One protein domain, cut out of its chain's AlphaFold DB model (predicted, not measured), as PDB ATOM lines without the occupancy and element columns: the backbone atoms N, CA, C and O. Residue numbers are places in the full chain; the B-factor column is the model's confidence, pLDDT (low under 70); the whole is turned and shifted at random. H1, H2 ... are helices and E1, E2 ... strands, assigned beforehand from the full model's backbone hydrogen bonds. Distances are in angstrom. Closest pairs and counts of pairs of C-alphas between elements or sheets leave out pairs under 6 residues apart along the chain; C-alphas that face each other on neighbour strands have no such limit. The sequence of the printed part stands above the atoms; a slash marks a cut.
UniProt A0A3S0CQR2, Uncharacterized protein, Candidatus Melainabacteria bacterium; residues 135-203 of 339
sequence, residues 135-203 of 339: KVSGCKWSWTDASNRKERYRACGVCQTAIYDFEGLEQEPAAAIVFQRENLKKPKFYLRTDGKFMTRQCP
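Overview. This is residues 135 to 203 of the 339 residues of an uncharacterized protein of Candidatus Melainabacteria bacterium (UniProt A0A3S0CQR2). With little regular structure, this is a compact body mostly of loops, with a small two-strand hairpin, E1 and E2, and one helix, H1, set to one side. Short pairings tie residues 197 to 198 to E2 and to residues 190 to 191, both antiparallel. The printed part has 69 residues in the order E1, E2, H1, 18 in these elements; its class is mixed. The radius of gyration of the C-alphas is 11.4 A, and the spans are 29 by 26 by 18 A.

Arrangement. After residues 135 to 152, E1, residues 153 to 155, and E2, residues 162 to 164, form an antiparallel hairpin at 152 degrees; N 154 and O 163 are 3.0 A apart, within hydrogen-bond range. H1, residues 171 to 182, and E2 are near each other, with 6 pairs of C-alphas within 10 A; E1 and H1 are apart. In H1 every O i to N i+4 pair is within hydrogen-bond range.

Along the chain. E1 begins at C-alpha 153 (11.714, 20.398, 12.609) and spans 7.1 A, E2 6.6 A. H1 spans 15.8 A, ending at C-alpha 182 (8.531, 21.119, 1.272).

Size, cuts and confidence. The C-alphas farthest apart, of Ala 146 and Lys 185, are 31.6 A apart. The printed part has no cut, and both links are short. Residues 145 to 147 have pLDDT under 70.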
ATOM      1  N   LYS A 135      24.906   9.197   4.190       94.62
ATOM      2  CA  LYS A 135      25.409   9.996   5.316       94.62
ATOM      3  C   LYS A 135      25.912  11.363   4.840       94.62
ATOM      4  O   LYS A 135      26.740  11.438   3.933       94.62
ATOM      5  N   VAL A 136      25.455  12.454   5.460       91.06
ATOM      6  CA  VAL A 136      25.971  13.813   5.191       91.06
ATOM      7  C   VAL A 136      27.255  14.038   5.991       91.06
ATOM      8  O   VAL A 136      27.298  13.739   7.185       91.06
ATOM      9  N   SER A 137      28.295  14.613   5.376       79.50
ATOM     10  CA  SER A 137      29.474  15.054   6.131       79.50
ATOM     11  C   SER A 137      29.138  16.226   7.071       79.50
ATOM     12  O   SER A 137      28.294  17.074   6.774       79.50
ATOM     13  N   GLY A 138      29.755  16.217   8.258       76.62
ATOM     14  CA  GLY A 138      29.275  16.940   9.438       76.62
ATOM     15  C   GLY A 138      29.210  18.462   9.282       76.62
ATOM     16  O   GLY A 138      30.229  19.152   9.280       76.62
ATOM     17  N   CYS A 139      27.993  19.008   9.246       87.00
ATOM     18  CA  CYS A 139      27.780  20.432   9.484       87.00
ATOM     19  C   CYS A 139      27.981  20.725  10.980       87.00
ATOM     20  O   CYS A 139      27.344  20.084  11.806       87.00
ATOM     21  N   LYS A 140      28.802  21.728  11.330       88.50
ATOM     22  CA  LYS A 140      29.164  22.070  12.727       88.50
ATOM     23  C   LYS A 140      27.983  22.524  13.615       88.50
ATOM     24  O   LYS A 140      28.170  22.761  14.801       88.50
ATOM     25  N   TRP A 141      26.785  22.691  13.056       90.44
ATOM     26  CA  TRP A 141      25.567  22.991  13.815       90.44
ATOM     27  C   TRP A 141      25.026  21.707  14.453       90.44
ATOM     28  O   TRP A 141      24.610  20.810  13.721       90.44
ATOM     29  N   SER A 142      25.013  21.611  15.780       89.88
ATOM     30  CA  SER A 142      24.415  20.487  16.506       89.88
ATOM     31  C   SER A 142      22.932  20.724  16.794       89.88
ATOM     32  O   SER A 142      22.499  21.858  17.004       89.88
ATOM     33  N   TRP A 143      22.149  19.645  16.826       88.94
ATOM     34  CA  TRP A 143      20.773  19.702  17.320       88.94
ATOM     35  C   TRP A 143      20.793  19.675  18.857       88.94
ATOM     36  O   TRP A 143      20.839  18.612  19.465       88.94
ATOM     37  N   THR A 144      20.837  20.843  19.502       85.88
ATOM     38  CA  THR A 144      20.782  20.943  20.969       85.88
ATOM     39  C   THR A 144      19.334  21.046  21.467       85.88
ATOM     40  O   THR A 144      18.574  21.947  21.097       85.88
ATOM     41  N   ASP A 145      18.942  20.106  22.329       65.19
ATOM     42  CA  ASP A 145      17.541  19.849  22.713       65.19
ATOM     43  C   ASP A 145      16.977  20.719  23.851       65.19
ATOM     44  O   ASP A 145      15.876  20.469  24.339       65.19
ATOM     45  N   ALA A 146      17.702  21.754  24.282       58.47
ATOM     46  CA  ALA A 146      17.439  22.418  25.559       58.47
ATOM     47  C   ALA A 146      16.060  23.105  25.690       58.47
ATOM     48  O   ALA A 146      15.514  23.091  26.790       58.47
ATOM     49  N   SER A 147      15.488  23.695  24.626       60.31
ATOM     50  CA  SER A 147      14.221  24.452  24.735       60.31
ATOM     51  C   SER A 147      12.992  23.764  24.127       60.31
ATOM     52  O   SER A 147      11.929  23.772  24.740       60.31
ATOM     53  N   ASN A 148      13.105  23.151  22.940       70.38
ATOM     54  CA  ASN A 148      11.938  22.744  22.144       70.38
ATOM     55  C   ASN A 148      11.930  21.239  21.819       70.38
ATOM     56  O   ASN A 148      12.134  20.856  20.666       70.38
ATOM     57  N   ARG A 149      11.620  20.384  22.808       76.25
ATOM     58  CA  ARG A 149      11.371  18.935  22.588       76.25
ATOM     59  C   ARG A 149      10.118  18.635  21.748       76.25
ATOM     60  O   ARG A 149       9.956  17.529  21.254       76.25
ATOM     61  N   LYS A 150       9.208  19.606  21.602       86.50
ATOM     62  CA  LYS A 150       7.953  19.454  20.839       86.50
ATOM     63  C   LYS A 150       8.125  19.709  19.331       86.50
ATOM     64  O   LYS A 150       7.238  19.380  18.548       86.50
ATOM     65  N   GLU A 151       9.246  20.295  18.907       89.50
ATOM     66  CA  GLU A 151       9.488  20.667  17.510       89.50
ATOM     67  C   GLU A 151      10.311  19.611  16.766       89.50
ATOM     68  O   GLU A 151      11.536  19.599  16.836       89.50
ATOM     69  N   ARG A 152       9.642  18.783  15.955       93.00
ATOM     70  CA  ARG A 152      10.275  17.780  15.067       93.00
ATOM     71  C   ARG A 152      10.987  18.363  13.830       93.00
ATOM     72  O   ARG A 152      11.330  17.635  12.903       93.00
ATOM     73  N   TYR A 153      11.156  19.682  13.761       94.12
ATOM     74  CA  TYR A 153      11.714  20.398  12.609       94.12
ATOM     75  C   TYR A 153      12.436  21.657  13.072       94.12
ATOM     76  O   TYR A 153      11.853  22.453  13.808       94.12
ATOM     77  N   ARG A 154      13.653  21.885  12.566       93.94
ATOM     78  CA  ARG A 154      14.362  23.168  12.679       93.94
ATOM     79  C   ARG A 154      15.140  23.455  11.397       93.94
ATOM     80  O   ARG A 154      15.627  22.542  10.733       93.94
ATOM     81  N   ALA A 155      15.298  24.732  11.058       94.44
ATOM     82  CA  ALA A 155      16.246  25.144  10.028       94.44
ATOM     83  C   ALA A 155      17.665  25.189  10.617       94.44
ATOM     84  O   ALA A 155      17.884  25.729  11.701       94.44
ATOM     85  N   CYS A 156      18.643  24.646   9.894       93.69
ATOM     86  CA  CYS A 156      20.045  24.695  10.296       93.69
ATOM     87  C   CYS A 156      20.555  26.144  10.343       93.69
ATOM     88  O   CYS A 156      20.618  26.801   9.305       93.69
ATOM     89  N   GLY A 157      21.036  26.620  11.496       92.00
ATOM     90  CA  GLY A 157      21.550  27.994  11.631       92.00
ATOM     91  C   GLY A 157      22.777  28.322  10.760       92.00
ATOM     92  O   GLY A 157      23.141  29.482  10.618       92.00
ATOM     93  N   VAL A 158      23.422  27.308  10.168       92.75
ATOM     94  CA  VAL A 158      24.643  27.447   9.352       92.75
ATOM     95  C   VAL A 158      24.388  27.368   7.845       92.75
ATOM     96  O   VAL A 158      25.106  28.003   7.074       92.75
ATOM     97  N   CYS A 159      23.426  26.555   7.402       93.19
ATOM     98  CA  CYS A 159      23.160  26.321   5.976       93.19
ATOM     99  C   CYS A 159      21.686  26.474   5.578       93.19
ATOM    100  O   CYS A 159      21.341  26.167   4.440       93.19
ATOM    101  N   GLN A 160      20.829  26.895   6.516       94.56
ATOM    102  CA  GLN A 160      19.385  27.144   6.367       94.56
ATOM    103  C   GLN A 160      18.559  25.960   5.828       94.56
ATOM    104  O   GLN A 160      17.362  26.084   5.596       94.56
ATOM    105  N   THR A 161      19.172  24.787   5.671       95.25
ATOM    106  CA  THR A 161      18.501  23.559   5.239       95.25
ATOM    107  C   THR A 161      17.634  23.006   6.366       95.25
ATOM    108  O   THR A 161      18.021  23.073   7.536       95.25
ATOM    109  N   ALA A 162      16.486  22.438   6.005       95.69
ATOM    110  CA  ALA A 162      15.610  21.726   6.919       95.69
ATOM    111  C   ALA A 162      16.322  20.525   7.564       95.69
ATOM    112  O   ALA A 162      16.960  19.719   6.878       95.69
ATOM    113  N   ILE A 163      16.201  20.415   8.886       95.69
ATOM    114  CA  ILE A 163      16.615  19.256   9.676       95.69
ATOM    115  C   ILE A 163      15.377  18.758  10.418       95.69
ATOM    116  O   ILE A 163      14.620  19.551  10.987       95.69
ATOM    117  N   TYR A 164      15.178  17.448  10.384       96.44
ATOM    118  CA  TYR A 164      14.011  16.774  10.928       96.44
ATOM    119  C   TYR A 164      14.400  15.776  12.007       96.44
ATOM    120  O   TYR A 164      15.434  15.104  11.918       96.44
ATOM    121  N   ASP A 165      13.519  15.660  12.993       95.50
ATOM    122  CA  ASP A 165      13.563  14.617  13.999       95.50
ATOM    123  C   ASP A 165      12.437  13.609  13.750       95.50
ATOM    124  O   ASP A 165      11.251  13.942  13.848       95.50
ATOM    125  N   PHE A 166      12.827  12.389  13.386       95.50
ATOM    126  CA  PHE A 166      11.926  11.273  13.092       95.50
ATOM    127  C   PHE A 166      12.071  10.133  14.110       95.50
ATOM    128  O   PHE A 166      11.710   8.995  13.832       95.50
ATOM    129  N   GLU A 167      12.601  10.425  15.298       92.88
ATOM    130  CA  GLU A 167      12.683   9.460  16.390       92.88
ATOM    131  C   GLU A 167      11.277   8.955  16.775       92.88
ATOM    132  O   GLU A 167      10.388   9.738  17.129       92.88
ATOM    133  N   GLY A 168      11.057   7.643  16.634       91.50
ATOM    134  CA  GLY A 168       9.744   7.012  16.814       91.50
ATOM    135  C   GLY A 168       8.732   7.281  15.688       91.50
ATOM    136  O   GLY A 168       7.532   7.276  15.955       91.50
ATOM    137  N   LEU A 169       9.182   7.558  14.457       93.62
ATOM    138  CA  LEU A 169       8.330   7.596  13.262       93.62
ATOM    139  C   LEU A 169       8.799   6.597  12.205       93.62
ATOM    140  O   LEU A 169       9.992   6.434  11.962       93.62
ATOM    141  N   GLU A 170       7.823   6.028  11.509       94.62
ATOM    142  CA  GLU A 170       8.001   5.268  10.274       94.62
ATOM    143  C   GLU A 170       8.260   6.185   9.064       94.62
ATOM    144  O   GLU A 170       8.090   7.412   9.111       94.62
ATOM    145  N   GLN A 171       8.621   5.575   7.934       94.50
ATOM    146  CA  GLN A 171       8.955   6.286   6.700       94.50
ATOM    147  C   GLN A 171       7.771   7.060   6.090       94.50
ATOM    148  O   GLN A 171       7.956   8.200   5.661       94.50
ATOM    149  N   GLU A 172       6.560   6.494   6.087       93.94
ATOM    150  CA  GLU A 172       5.342   7.146   5.573       93.94
ATOM    151  C   GLU A 172       4.954   8.424   6.357       93.94
ATOM    152  O   GLU A 172       4.862   9.495   5.743       93.94
ATOM    153  N   PRO A 173       4.794   8.414   7.700       95.12
ATOM    154  CA  PRO A 173       4.514   9.636   8.455       95.12
ATOM    155  C   PRO A 173       5.672  10.648   8.407       95.12
ATOM    156  O   PRO A 173       5.419  11.857   8.390       95.12
ATOM    157  N   ALA A 174       6.932  10.203   8.319       96.44
ATOM    158  CA  ALA A 174       8.064  11.102   8.078       96.44
ATOM    159  C   ALA A 174       7.973  11.789   6.700       96.44
ATOM    160  O   ALA A 174       8.126  13.013   6.599       96.44
ATOM    161  N   ALA A 175       7.648  11.036   5.643       96.69
ATOM    162  CA  ALA A 175       7.425  11.570   4.302       96.69
ATOM    163  C   ALA A 175       6.230  12.536   4.257       96.69
ATOM    164  O   ALA A 175       6.331  13.584   3.621       96.69
ATOM    165  N   ALA A 176       5.145  12.263   4.990       96.62
ATOM    166  CA  ALA A 176       3.997  13.163   5.104       96.62
ATOM    167  C   ALA A 176       4.363  14.516   5.748       96.62
ATOM    168  O   ALA A 176       3.956  15.568   5.246       96.62
ATOM    169  N   ILE A 177       5.187  14.519   6.806       96.50
ATOM    170  CA  ILE A 177       5.692  15.748   7.452       96.50
ATOM    171  C   ILE A 177       6.559  16.571   6.486       96.50
ATOM    172  O   ILE A 177       6.455  17.802   6.445       96.50
ATOM    173  N   VAL A 178       7.408  15.910   5.693       97.25
ATOM    174  CA  VAL A 178       8.211  16.588   4.664       97.25
ATOM    175  C   VAL A 178       7.331  17.098   3.528       97.25
ATOM    176  O   VAL A 178       7.498  18.242   3.109       97.25
ATOM    177  N   PHE A 179       6.358  16.316   3.058       97.75
ATOM    178  CA  PHE A 179       5.425  16.730   2.012       97.75
ATOM    179  C   PHE A 179       4.621  17.968   2.431       97.75
ATOM    180  O   PHE A 179       4.522  18.919   1.658       97.75
ATOM    181  N   GLN A 180       4.137  18.022   3.675       97.12
ATOM    182  CA  GLN A 180       3.391  19.172   4.197       97.12
ATOM    183  C   GLN A 180       4.218  20.474   4.224       97.12
ATOM    184  O   GLN A 180       3.649  21.556   4.086       97.12
ATOM    185  N   ARG A 181       5.547  20.391   4.402       96.69
ATOM    186  CA  ARG A 181       6.447  21.561   4.488       96.69
ATOM    187  C   ARG A 181       7.160  21.916   3.183       96.69
ATOM    188  O   ARG A 181       7.227  23.090   2.837       96.69
ATOM    189  N   GLU A 182       7.717  20.932   2.483       97.00
ATOM    190  CA  GLU A 182       8.531  21.119   1.272       97.00
ATOM    191  C   GLU A 182       7.796  20.751  -0.032       97.00
ATOM    192  O   GLU A 182       8.351  20.952  -1.111       97.00
ATOM    193  N   ASN A 183       6.570  20.214   0.031       97.69
ATOM    194  CA  ASN A 183       5.811  19.709  -1.128       97.69
ATOM    195  C   ASN A 183       6.502  18.559  -1.905       97.69
ATOM    196  O   ASN A 183       6.187  18.284  -3.064       97.69
ATOM    197  N   LEU A 184       7.429  17.838  -1.262       96.88
ATOM    198  CA  LEU A 184       8.152  16.706  -1.850       96.88
ATOM    199  C   LEU A 184       7.419  15.383  -1.589       96.88
ATOM    200  O   LEU A 184       7.317  14.950  -0.448       96.88
ATOM    201  N   LYS A 185       6.931  14.721  -2.649       95.06
ATOM    202  CA  LYS A 185       6.172  13.453  -2.547       95.06
ATOM    203  C   LYS A 185       7.023  12.221  -2.217       95.06
ATOM    204  O   LYS A 185       6.495  11.241  -1.714       95.06
ATOM    205  N   LYS A 186       8.308  12.247  -2.575       95.69
ATOM    206  CA  LYS A 186       9.295  11.186  -2.315       95.69
ATOM    207  C   LYS A 186      10.626  11.849  -1.942       95.69
ATOM    208  O   LYS A 186      11.490  11.991  -2.809       95.69
ATOM    209  N   PRO A 187      10.748  12.395  -0.721       96.31
ATOM    210  CA  PRO A 187      11.987  13.017  -0.276       96.31
ATOM    211  C   PRO A 187      13.092  11.966  -0.137       96.31
ATOM    212  O   PRO A 187      12.818  10.822   0.213       96.31
ATOM    213  N   LYS A 188      14.338  12.374  -0.390       96.88
ATOM    214  CA  LYS A 188      15.515  11.580  -0.024       96.88
ATOM    215  C   LYS A 188      15.938  11.940   1.390       96.88
ATOM    216  O   LYS A 188      15.999  13.125   1.719       96.88
ATOM    217  N   PHE A 189      16.236  10.943   2.208       97.12
ATOM    218  CA  PHE A 189      16.601  11.119   3.607       97.12
ATOM    219  C   PHE A 189      18.097  10.895   3.790       97.12
ATOM    220  O   PHE A 189      18.603   9.788   3.637       97.12
ATOM    221  N   TYR A 190      18.816  11.948   4.163       96.38
ATOM    222  CA  TYR A 190      20.235  11.861   4.481       96.38
ATOM    223  C   TYR A 190      20.456  11.926   5.994       96.38
ATOM    224  O   TYR A 190      19.990  12.857   6.658       96.38
ATOM    225  N   LEU A 191      21.202  10.962   6.533       95.56
ATOM    226  CA  LEU A 191      21.515  10.873   7.957       95.56
ATOM    227  C   LEU A 191      22.679  11.801   8.318       95.56
ATOM    228  O   LEU A 191      23.717  11.822   7.647       95.56
ATOM    229  N   ARG A 192      22.522  12.567   9.396       95.31
ATOM    230  CA  ARG A 192      23.557  13.458   9.935       95.31
ATOM    231  C   ARG A 192      24.432  12.736  10.963       95.31
ATOM    232  O   ARG A 192      24.110  11.648  11.426       95.31
ATOM    233  N   THR A 193      25.532  13.368  11.365       93.19
ATOM    234  CA  THR A 193      26.382  12.901  12.479       93.19
ATOM    235  C   THR A 193      25.620  12.732  13.793       93.19
ATOM    236  O   THR A 193      25.979  11.882  14.596       93.19
ATOM    237  N   ASP A 194      24.556  13.513  13.974       91.81
ATOM    238  CA  ASP A 194      23.779  13.625  15.208       91.81
ATOM    239  C   ASP A 194      22.548  12.690  15.222       91.81
ATOM    240  O   ASP A 194      21.624  12.902  15.999       91.81
ATOM    241  N   GLY A 195      22.441  11.745  14.278       92.62
ATOM    242  CA  GLY A 195      21.281  10.848  14.137       92.62
ATOM    243  C   GLY A 195      20.007  11.485  13.555       92.62
ATOM    244  O   GLY A 195      19.109  10.769  13.128       92.62
ATOM    245  N   LYS A 196      19.920  12.819  13.478       94.88
ATOM    246  CA  LYS A 196      18.791  13.536  12.853       94.88
ATOM    247  C   LYS A 196      18.879  13.521  11.314       94.88
ATOM    248  O   LYS A 196      19.955  13.304  10.750       94.88
ATOM    249  N   PHE A 197      17.766  13.778  10.625       96.25
ATOM    250  CA  PHE A 197      17.639  13.601   9.168       96.25
ATOM    251  C   PHE A 197      17.572  14.928   8.396       96.25
ATOM    252  O   PHE A 197      17.138  15.956   8.917       96.25
ATOM    253  N   MET A 198      17.990  14.908   7.127       96.25
ATOM    254  CA  MET A 198      17.917  16.038   6.191       96.25
ATOM    255  C   MET A 198      17.327  15.601   4.848       96.25
ATOM    256  O   MET A 198      17.634  14.518   4.365       96.25
ATOM    257  N   THR A 199      16.547  16.470   4.206       96.69
ATOM    258  CA  THR A 199      15.935  16.230   2.879       96.69
ATOM    259  C   THR A 199      16.878  16.511   1.706       96.69
ATOM    260  O   THR A 199      16.621  16.123   0.566       96.69
ATOM    261  N   ARG A 200      17.972  17.237   1.966       95.12
ATOM    262  CA  ARG A 200      18.972  17.677   0.982       95.12
ATOM    263  C   ARG A 200      20.361  17.652   1.615       95.12
ATOM    264  O   ARG A 200      20.502  17.875   2.817       95.12
ATOM    265  N   GLN A 201      21.399  17.436   0.809       94.00
ATOM    266  CA  GLN A 201      22.780  17.572   1.280       94.00
ATOM    267  C   GLN A 201      23.087  19.020   1.693       94.00
ATOM    268  O   GLN A 201      22.555  19.971   1.123       94.00
ATOM    269  N   CYS A 202      23.979  19.194   2.674       94.25
ATOM    270  CA  CYS A 202      24.364  20.509   3.182       94.25
ATOM    271  C   CYS A 202      25.033  21.365   2.078       94.25
ATOM    272  O   CYS A 202      26.143  21.029   1.652       94.25
ATOM    273  N   PRO A 203      24.445  22.502   1.647       92.62
ATOM    274  CA  PRO A 203      24.986  23.290   0.539       92.62
ATOM    275  C   PRO A 203      26.366  23.870   0.866       92.62
ATOM    276  O   PRO A 203      27.245  23.862   0.013       92.62
TER     277      PRO A 203